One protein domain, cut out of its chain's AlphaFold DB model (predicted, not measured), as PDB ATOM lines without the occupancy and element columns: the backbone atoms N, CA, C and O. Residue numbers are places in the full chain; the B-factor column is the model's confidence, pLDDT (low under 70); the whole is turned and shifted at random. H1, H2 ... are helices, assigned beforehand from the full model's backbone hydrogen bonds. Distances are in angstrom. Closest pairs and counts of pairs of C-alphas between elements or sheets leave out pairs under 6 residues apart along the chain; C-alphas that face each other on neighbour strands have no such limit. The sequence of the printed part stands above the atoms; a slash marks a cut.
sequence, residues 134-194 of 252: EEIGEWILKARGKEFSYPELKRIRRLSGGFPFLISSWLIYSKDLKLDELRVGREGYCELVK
ATOM      1  N   GLU A 134      16.619  37.921  30.463       93.12
ATOM      2  CA  GLU A 134      16.029  38.083  29.147       93.12
ATOM      3  C   GLU A 134      16.190  39.532  28.657       93.12
ATOM      4  O   GLU A 134      16.775  39.749  27.598       93.12
ATOM      5  N   GLU A 135      15.805  40.528  29.467       89.50
ATOM      6  CA  GLU A 135      15.993  41.954  29.140       89.50
ATOM      7  C   GLU A 135      17.471  42.318  28.956       89.50
ATOM      8  O   GLU A 135      17.825  43.082  28.057       89.50
ATOM      9  N   ILE A 136      18.353  41.746  29.782       90.88
ATOM     10  CA  ILE A 136      19.803  41.913  29.637       90.88
ATOM     11  C   ILE A 136      20.274  41.342  28.297       90.88
ATOM     12  O   ILE A 136      21.039  41.999  27.593       90.88
ATOM     13  N   GLY A 137      19.819  40.142  27.927       91.69
ATOM     14  CA  GLY A 137      20.180  39.505  26.661       91.69
ATOM     15  C   GLY A 137      19.731  40.316  25.452       91.69
ATOM     16  O   GLY A 137      20.542  40.591  24.569       91.69
ATOM     17  N   GLU A 138      18.478  40.778  25.450       92.75
ATOM     18  CA  GLU A 138      17.957  41.652  24.395       92.75
ATOM     19  C   GLU A 138      18.763  42.945  24.263       92.75
ATOM     20  O   GLU A 138      19.030  43.414  23.151       92.75
ATOM     21  N   TRP A 139      19.154  43.535  25.392       89.00
ATOM     22  CA  TRP A 139      19.927  44.765  25.391       89.00
ATOM     23  C   TRP A 139      21.346  44.551  24.857       89.00
ATOM     24  O   TRP A 139      21.773  45.292  23.969       89.00
ATOM     25  N   ILE A 140      22.060  43.525  25.328       89.19
ATOM     26  CA  ILE A 140      23.419  43.213  24.860       89.19
ATOM     27  C   ILE A 140      23.415  42.884  23.362       89.19
ATOM     28  O   ILE A 140      24.268  43.388  22.624       89.19
ATOM     29  N   LEU A 141      22.434  42.104  22.900       90.69
ATOM     30  CA  LEU A 141      22.276  41.765  21.489       90.69
ATOM     31  C   LEU A 141      22.122  43.024  20.629       90.69
ATOM     32  O   LEU A 141      22.799  43.162  19.617       90.69
ATOM     33  N   LYS A 142      21.298  43.984  21.055       86.56
ATOM     34  CA  LYS A 142      21.128  45.255  20.331       86.56
ATOM     35  C   LYS A 142      22.373  46.140  20.389       86.56
ATOM     36  O   LYS A 142      22.738  46.738  19.384       86.56
ATOM     37  N   ALA A 143      23.016  46.237  21.549       85.12
ATOM     38  CA  ALA A 143      24.136  47.152  21.761       85.12
ATOM     39  C   ALA A 143      25.449  46.666  21.125       85.12
ATOM     40  O   ALA A 143      26.290  47.478  20.734       85.12
ATOM     41  N   ARG A 144      25.660  45.346  21.060       86.25
ATOM     42  CA  ARG A 144      26.940  44.737  20.659       86.25
ATOM     43  C   ARG A 144      26.808  43.622  19.622       86.25
ATOM     44  O   ARG A 144      27.829  43.078  19.217       86.25
ATOM     45  N   GLY A 145      25.596  43.259  19.199       88.56
ATOM     46  CA  GLY A 145      25.374  42.167  18.243       88.56
ATOM     47  C   GLY A 145      25.749  40.785  18.783       88.56
ATOM     48  O   GLY A 145      25.873  39.846  18.002       88.56
ATOM     49  N   LYS A 146      25.980  40.655  20.096       88.19
ATOM     50  CA  LYS A 146      26.441  39.417  20.729       88.19
ATOM     51  C   LYS A 146      25.288  38.739  21.450       88.19
ATOM     52  O   LYS A 146      24.667  39.334  22.328       88.19
ATOM     53  N   GLU A 147      25.059  37.477  21.118       92.44
ATOM     54  CA  GLU A 147      24.171  36.609  21.879       92.44
ATOM     55  C   GLU A 147      24.944  35.905  22.993       92.44
ATOM     56  O   GLU A 147      26.091  35.488  22.824       92.44
ATOM     57  N   PHE A 148      24.297  35.776  24.144       90.44
ATOM     58  CA  PHE A 148      24.780  34.991  25.270       90.44
ATOM     59  C   PHE A 148      23.786  33.877  25.550       90.44
ATOM     60  O   PHE A 148      22.572  34.064  25.430       90.44
ATOM     61  N   SER A 149      24.291  32.726  25.983       93.62
ATOM     62  CA  SER A 149      23.419  31.655  26.445       93.62
ATOM     63  C   SER A 149      22.677  32.074  27.717       93.62
ATOM     64  O   SER A 149      23.152  32.878  28.525       93.62
ATOM     65  N   TYR A 150      21.507  31.484  27.948       91.94
ATOM     66  CA  TYR A 150      20.712  31.786  29.136       91.94
ATOM     67  C   TYR A 150      21.462  31.590  30.478       91.94
ATOM     68  O   TYR A 150      21.332  32.438  31.368       91.94
ATOM     69  N   PRO A 151      22.298  30.543  30.663       94.31
ATOM     70  CA  PRO A 151      23.152  30.421  31.847       94.31
ATOM     71  C   PRO A 151      24.143  31.582  32.026       94.31
ATOM     72  O   PRO A 151      24.364  32.030  33.155       94.31
ATOM     73  N   GLU A 152      24.715  32.102  30.938       91.94
ATOM     74  CA  GLU A 152      25.611  33.263  30.980       91.94
ATOM     75  C   GLU A 152      24.850  34.539  31.339       91.94
ATOM     76  O   GLU A 152      25.299  35.284  32.208       91.94
ATOM     77  N   LEU A 153      23.656  34.746  30.776       93.00
ATOM     78  CA  LEU A 153      22.782  35.871  31.126       93.00
ATOM     79  C   LEU A 153      22.389  35.848  32.608       93.00
ATOM     80  O   LEU A 153      22.446  36.875  33.289       93.00
ATOM     81  N   LYS A 154      22.088  34.668  33.165       91.62
ATOM     82  CA  LYS A 154      21.871  34.501  34.614       91.62
ATOM     83  C   LYS A 154      23.105  34.875  35.434       91.62
ATOM     84  O   LYS A 154      22.970  35.465  36.509       91.62
ATOM     85  N   ARG A 155      24.304  34.546  34.947       89.88
ATOM     86  CA  ARG A 155      25.567  34.917  35.597       89.88
ATOM     87  C   ARG A 155      25.810  36.428  35.525       89.88
ATOM     88  O   ARG A 155      26.161  37.009  36.550       89.88
ATOM     89  N   ILE A 156      25.553  37.064  34.382       89.00
ATOM     90  CA  ILE A 156      25.638  38.523  34.195       89.00
ATOM     91  C   ILE A 156      24.661  39.237  35.132       89.00
ATOM     92  O   ILE A 156      25.064  40.139  35.866       89.00
ATOM     93  N   ARG A 157      23.398  38.794  35.187       89.12
ATOM     94  CA  ARG A 157      22.385  39.326  36.112       89.12
ATOM     95  C   ARG A 157      22.840  39.228  37.565       89.12
ATOM     96  O   ARG A 157      22.711  40.189  38.310       89.12
ATOM     97  N   ARG A 158      23.401  38.084  37.973       86.31
ATOM     98  CA  ARG A 158      23.900  37.890  39.344       86.31
ATOM     99  C   ARG A 158      25.054  38.839  39.676       86.31
ATOM    100  O   ARG A 158      25.085  39.373  40.775       86.31
ATOM    101  N   LEU A 159      25.994  39.030  38.751       84.19
ATOM    102  CA  LEU A 159      27.174  39.875  38.963       84.19
ATOM    103  C   LEU A 159      26.841  41.373  38.950       84.19
ATOM    104  O   LEU A 159      27.383  42.121  39.752       84.19
ATOM    105  N   SER A 160      25.935  41.792  38.070       83.31
ATOM    106  CA  SER A 160      25.479  43.183  37.959       83.31
ATOM    107  C   SER A 160      24.347  43.538  38.923       83.31
ATOM    108  O   SER A 160      23.909  44.682  38.945       83.31
ATOM    109  N   GLY A 161      23.785  42.563  39.641       81.06
ATOM    110  CA  GLY A 161      22.529  42.727  40.376       81.06
ATOM    111  C   GLY A 161      21.318  43.048  39.488       81.06
ATOM    112  O   GLY A 161      20.271  43.387  40.020       81.06
ATOM    113  N   GLY A 162      21.447  42.969  38.156       82.81
ATOM    114  CA  GLY A 162      20.451  43.468  37.203       82.81
ATOM    115  C   GLY A 162      20.418  44.997  37.088       82.81
ATOM    116  O   GLY A 162      19.478  45.534  36.504       82.81
ATOM    117  N   PHE A 163      21.414  45.709  37.631       80.38
ATOM    118  CA  PHE A 163      21.482  47.165  37.555       80.38
ATOM    119  C   PHE A 163      21.949  47.623  36.171       80.38
ATOM    120  O   PHE A 163      23.082  47.319  35.777       80.38
ATOM    121  N   PRO A 164      21.144  48.433  35.458       80.81
ATOM    122  CA  PRO A 164      21.504  48.910  34.132       80.81
ATOM    123  C   PRO A 164      22.851  49.618  34.066       80.81
ATOM    124  O   PRO A 164      23.618  49.417  33.136       80.81
ATOM    125  N   PHE A 165      23.168  50.421  35.077       74.56
ATOM    126  CA  PHE A 165      24.395  51.206  35.100       74.56
ATOM    127  C   PHE A 165      25.659  50.330  35.048       74.56
ATOM    128  O   PHE A 165      26.579  50.617  34.287       74.56
ATOM    129  N   LEU A 166      25.677  49.222  35.797       76.00
ATOM    130  CA  LEU A 166      26.811  48.293  35.815       76.00
ATOM    131  C   LEU A 166      26.949  47.548  34.486       76.00
ATOM    132  O   LEU A 166      28.054  47.398  33.974       76.00
ATOM    133  N   ILE A 167      25.823  47.131  33.906       82.38
ATOM    134  CA  ILE A 167      25.802  46.475  32.594       82.38
ATOM    135  C   ILE A 167      26.280  47.451  31.516       82.38
ATOM    136  O   ILE A 167      27.107  47.085  30.692       82.38
ATOM    137  N   SER A 168      25.821  48.702  31.550       80.56
ATOM    138  CA  SER A 168      26.233  49.738  30.603       80.56
ATOM    139  C   SER A 168      27.724  50.040  30.687       80.56
ATOM    140  O   SER A 168      28.384  50.112  29.655       80.56
ATOM    141  N   SER A 169      28.249  50.231  31.898       77.88
ATOM    142  CA  SER A 169      29.678  50.467  32.124       77.88
ATOM    143  C   SER A 169      30.498  49.313  31.544       77.88
ATOM    144  O   SER A 169      31.363  49.515  30.691       77.88
ATOM    145  N   TRP A 170      30.128  48.075  31.878       85.00
ATOM    146  CA  TRP A 170      30.770  46.886  31.328       85.00
ATOM    147  C   TRP A 170      30.695  46.815  29.800       85.00
ATOM    148  O   TRP A 170      31.711  46.568  29.156       85.00
ATOM    149  N   LEU A 171      29.531  47.091  29.205       84.50
ATOM    150  CA  LEU A 171      29.363  47.108  27.754       84.50
ATOM    151  C   LEU A 171      30.283  48.125  27.077       84.50
ATOM    152  O   LEU A 171      30.756  47.845  25.978       84.50
ATOM    153  N   ILE A 172      30.526  49.286  27.693       80.19
ATOM    154  CA  ILE A 172      31.387  50.348  27.155       80.19
ATOM    155  C   ILE A 172      32.865  49.953  27.236       80.19
ATOM    156  O   ILE A 172      33.577  50.079  26.238       80.19
ATOM    157  N   TYR A 173      33.319  49.477  28.398       79.00
ATOM    158  CA  TYR A 173      34.745  49.280  28.672       79.00
ATOM    159  C   TYR A 173      35.269  47.888  28.301       79.00
ATOM    160  O   TYR A 173      36.451  47.747  27.980       79.00
ATOM    161  N   SER A 174      34.410  46.867  28.286       83.19
ATOM    162  CA  SER A 174      34.801  45.501  27.944       83.19
ATOM    163  C   SER A 174      34.708  45.266  26.438       83.19
ATOM    164  O   SER A 174      33.624  45.058  25.890       83.19
ATOM    165  N   LYS A 175      35.857  45.273  25.749       81.31
ATOM    166  CA  LYS A 175      35.915  45.031  24.293       81.31
ATOM    167  C   LYS A 175      35.386  43.648  23.909       81.31
ATOM    168  O   LYS A 175      34.617  43.533  22.961       81.31
ATOM    169  N   ASP A 176      35.765  42.625  24.671       84.25
ATOM    170  CA  ASP A 176      35.416  41.229  24.376       84.25
ATOM    171  C   ASP A 176      34.217  40.724  25.201       84.25
ATOM    172  O   ASP A 176      33.794  39.569  25.062       84.25
ATOM    173  N   LEU A 177      33.647  41.587  26.053       85.06
ATOM    174  CA  LEU A 177      32.585  41.254  27.003       85.06
ATOM    175  C   LEU A 177      32.991  40.085  27.911       85.06
ATOM    176  O   LEU A 177      32.286  39.073  28.002       85.06
ATOM    177  N   LYS A 178      34.152  40.213  28.562       84.81
ATOM    178  CA  LYS A 178      34.642  39.218  29.522       84.81
ATOM    179  C   LYS A 178      33.964  39.420  30.876       84.81
ATOM    180  O   LYS A 178      33.813  40.542  31.355       84.81
ATOM    181  N   LEU A 179      33.501  38.330  31.489       82.44
ATOM    182  CA  LEU A 179      32.667  38.384  32.701       82.44
ATOM    183  C   LEU A 179      33.425  38.819  33.963       82.44
ATOM    184  O   LEU A 179      32.808  39.262  34.929       82.44
ATOM    185  N   ASP A 180      34.740  38.659  33.987       80.06
ATOM    186  CA  ASP A 180      35.640  39.149  35.032       80.06
ATOM    187  C   ASP A 180      35.743  40.682  35.041       80.06
ATOM    188  O   ASP A 180      35.879  41.277  36.109       80.06
ATOM    189  N   GLU A 181      35.548  41.324  33.887       79.81
ATOM    190  CA  GLU A 181      35.541  42.786  33.738       79.81
ATOM    191  C   GLU A 181      34.213  43.423  34.195       79.81
ATOM    192  O   GLU A 181      34.159  44.620  34.469       79.81
ATOM    193  N   LEU A 182      33.150  42.626  34.391       74.81
ATOM    194  CA  LEU A 182      31.823  43.065  34.870       74.81
ATOM    195  C   LEU A 182      31.830  43.572  36.333       74.81
ATOM    196  O   LEU A 182      30.785  43.861  36.912       74.81
ATOM    197  N   ARG A 183      33.006  43.680  36.960       59.75
ATOM    198  CA  ARG A 183      33.192  44.124  38.351       59.75
ATOM    199  C   ARG A 183      33.833  45.504  38.482       59.75
ATOM    200  O   ARG A 183      33.933  46.003  39.601       59.75
ATOM    201  N   VAL A 184      34.278  46.104  37.378       51.62
ATOM    202  CA  VAL A 184      35.118  47.305  37.403       51.62
ATOM    203  C   VAL A 184      34.372  48.477  36.776       51.62
ATOM    204  O   VAL A 184      34.024  48.447  35.603       51.62
ATOM    205  N   GLY A 185      34.150  49.522  37.573       50.56
ATOM    206  CA  GLY A 185      33.752  50.843  37.089       50.56
ATOM    207  C   GLY A 185      32.332  51.249  37.469       50.56
ATOM    208  O   GLY A 185      31.366  50.901  36.789       50.56
ATOM    209  N   ARG A 186      32.223  52.073  38.521       45.38
ATOM    210  CA  ARG A 186      31.036  52.896  38.805       45.38
ATOM    211  C   ARG A 186      31.057  54.232  38.030       45.38
ATOM    212  O   ARG A 186      30.450  55.203  38.470       45.38
ATOM    213  N   GLU A 187      31.763  54.309  36.907       44.00
ATOM    214  CA  GLU A 187      31.980  55.561  36.177       44.00
ATOM    215  C   GLU A 187      31.468  55.427  34.744       44.00
ATOM    216  O   GLU A 187      31.834  54.493  34.038       44.00
ATOM    217  N   GLY A 188      30.587  56.341  34.328       46.72
ATOM    218  CA  GLY A 188      30.050  56.408  32.964       46.72
ATOM    219  C   GLY A 188      28.536  56.615  32.908       46.72
ATOM    220  O   GLY A 188      27.791  56.088  33.722       46.72
ATOM    221  N   TYR A 189      28.054  57.395  31.939       45.28
ATOM    222  CA  TYR A 189      26.616  57.562  31.689       45.28
ATOM    223  C   TYR A 189      25.984  56.226  31.260       45.28
ATOM    224  O   TYR A 189      26.522  55.524  30.409       45.28
ATOM    225  N   CYS A 190      24.819  55.884  31.816       50.16
ATOM    226  CA  CYS A 190      24.108  54.656  31.464       50.16
ATOM    227  C   CYS A 190      23.529  54.742  30.033       50.16
ATOM    228  O   CYS A 190      22.601  55.504  29.775       50.16
ATOM    229  N   GLU A 191      24.027  53.935  29.100       53.09
ATOM    230  CA  GLU A 191      23.516  53.812  27.728       53.09
ATOM    231  C   GLU A 191      22.075  53.274  27.697       53.09
ATOM    232  O   GLU A 191      21.345  53.577  26.760       53.09
ATOM    233  N   LEU A 192      21.596  52.573  28.742       50.25
ATOM    234  CA  LEU A 192      20.163  52.256  28.863       50.25
ATOM    235  C   LEU A 192      19.334  53.529  29.008       50.25
ATOM    236  O   LEU A 192      18.258  53.634  28.435       50.25
ATOM    237  N   VAL A 193      19.831  54.505  29.773       51.62
ATOM    238  CA  VAL A 193      19.147  55.786  29.935       51.62
ATOM    239  C   VAL A 193      19.068  56.478  28.572       51.62
ATOM    240  O   VAL A 193      17.975  56.882  28.182       51.62
ATOM    241  N   LYS A 194      20.160  56.507  27.788       50.25
ATOM    242  CA  LYS A 194      20.148  56.987  26.389       50.25
ATOM    243  C   LYS A 194      19.177  56.208  25.492       50.25
ATOM    244  O   LYS A 194      18.411  56.823  24.760       50.25
TER     245      LYS A 194
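This is residues 134 to 194 of the 252 residues of an uncharacterized protein of Candidatus Bathyarchaeota archaeon BA2 (UniProt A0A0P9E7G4). Three helices of similar length make a small, compact body: H1 and H3 run nearly alike, H2 lies crosswise to both, and their centres make a triangle. From the end of H3 a long loop, residues 174 to 190, swings round H3 and leads to the short H4, which packs on H3. The printed part has 61 residues, with four named helices, H1 to H4, and no named strand; the class is all helix. The radius of gyration of the C-alphas is 10.3 A, and the outline is rounded, 27 by 22 by 20 A.

H1, residues 134 to 144, touches H2, residues 150 to 160, about perpendicular at 88 degrees; their closest C-alphas, those of Gly 137 and Leu 153, are 6.3 A apart. H3, residues 164 to 173, only just touches H1, with 3 pairs of C-alphas within 8 A, the closest being those of Ile 140 and Leu 171 at 7.7 A. H1 and H3 run the same way at a shallow tilt of 29 degrees. H2 and H3 are close but not clearly touching, about perpendicular at 79 degrees, with the C-alphas of Ser 160 and Leu 166 closest at 5.7 A. H4, residues 191 to 194, touches H3, the closest C-alphas being those of Ser 168 and Glu 191 at 5.7 A. H4 is apart from H2, and only just apart from H1, at 8.3 A. In H1, H2 and H3 every O i to N i+4 pair is within hydrogen-bond range; H4 is too short for such a pair.

H1 begins at C-alpha 134, (16.029, 38.083, 29.147), and is 15.3 A long. H2 is 15.2 A and H3 14.3 A long, H3 ending at C-alpha 173, (34.745, 49.280, 28.672). H4 ends at C-alpha 194, (20.148, 56.987, 26.389).

The two C-alphas farthest apart, those of Pro 151 and Tyr 189, are 27.4 A apart. The printed part has no cut. The links H1 to H2 and H2 to H3 are tight, and H3 to H4 is long. Mean pLDDT of the printed part is 78.7, with residues 183 to 194 under 70.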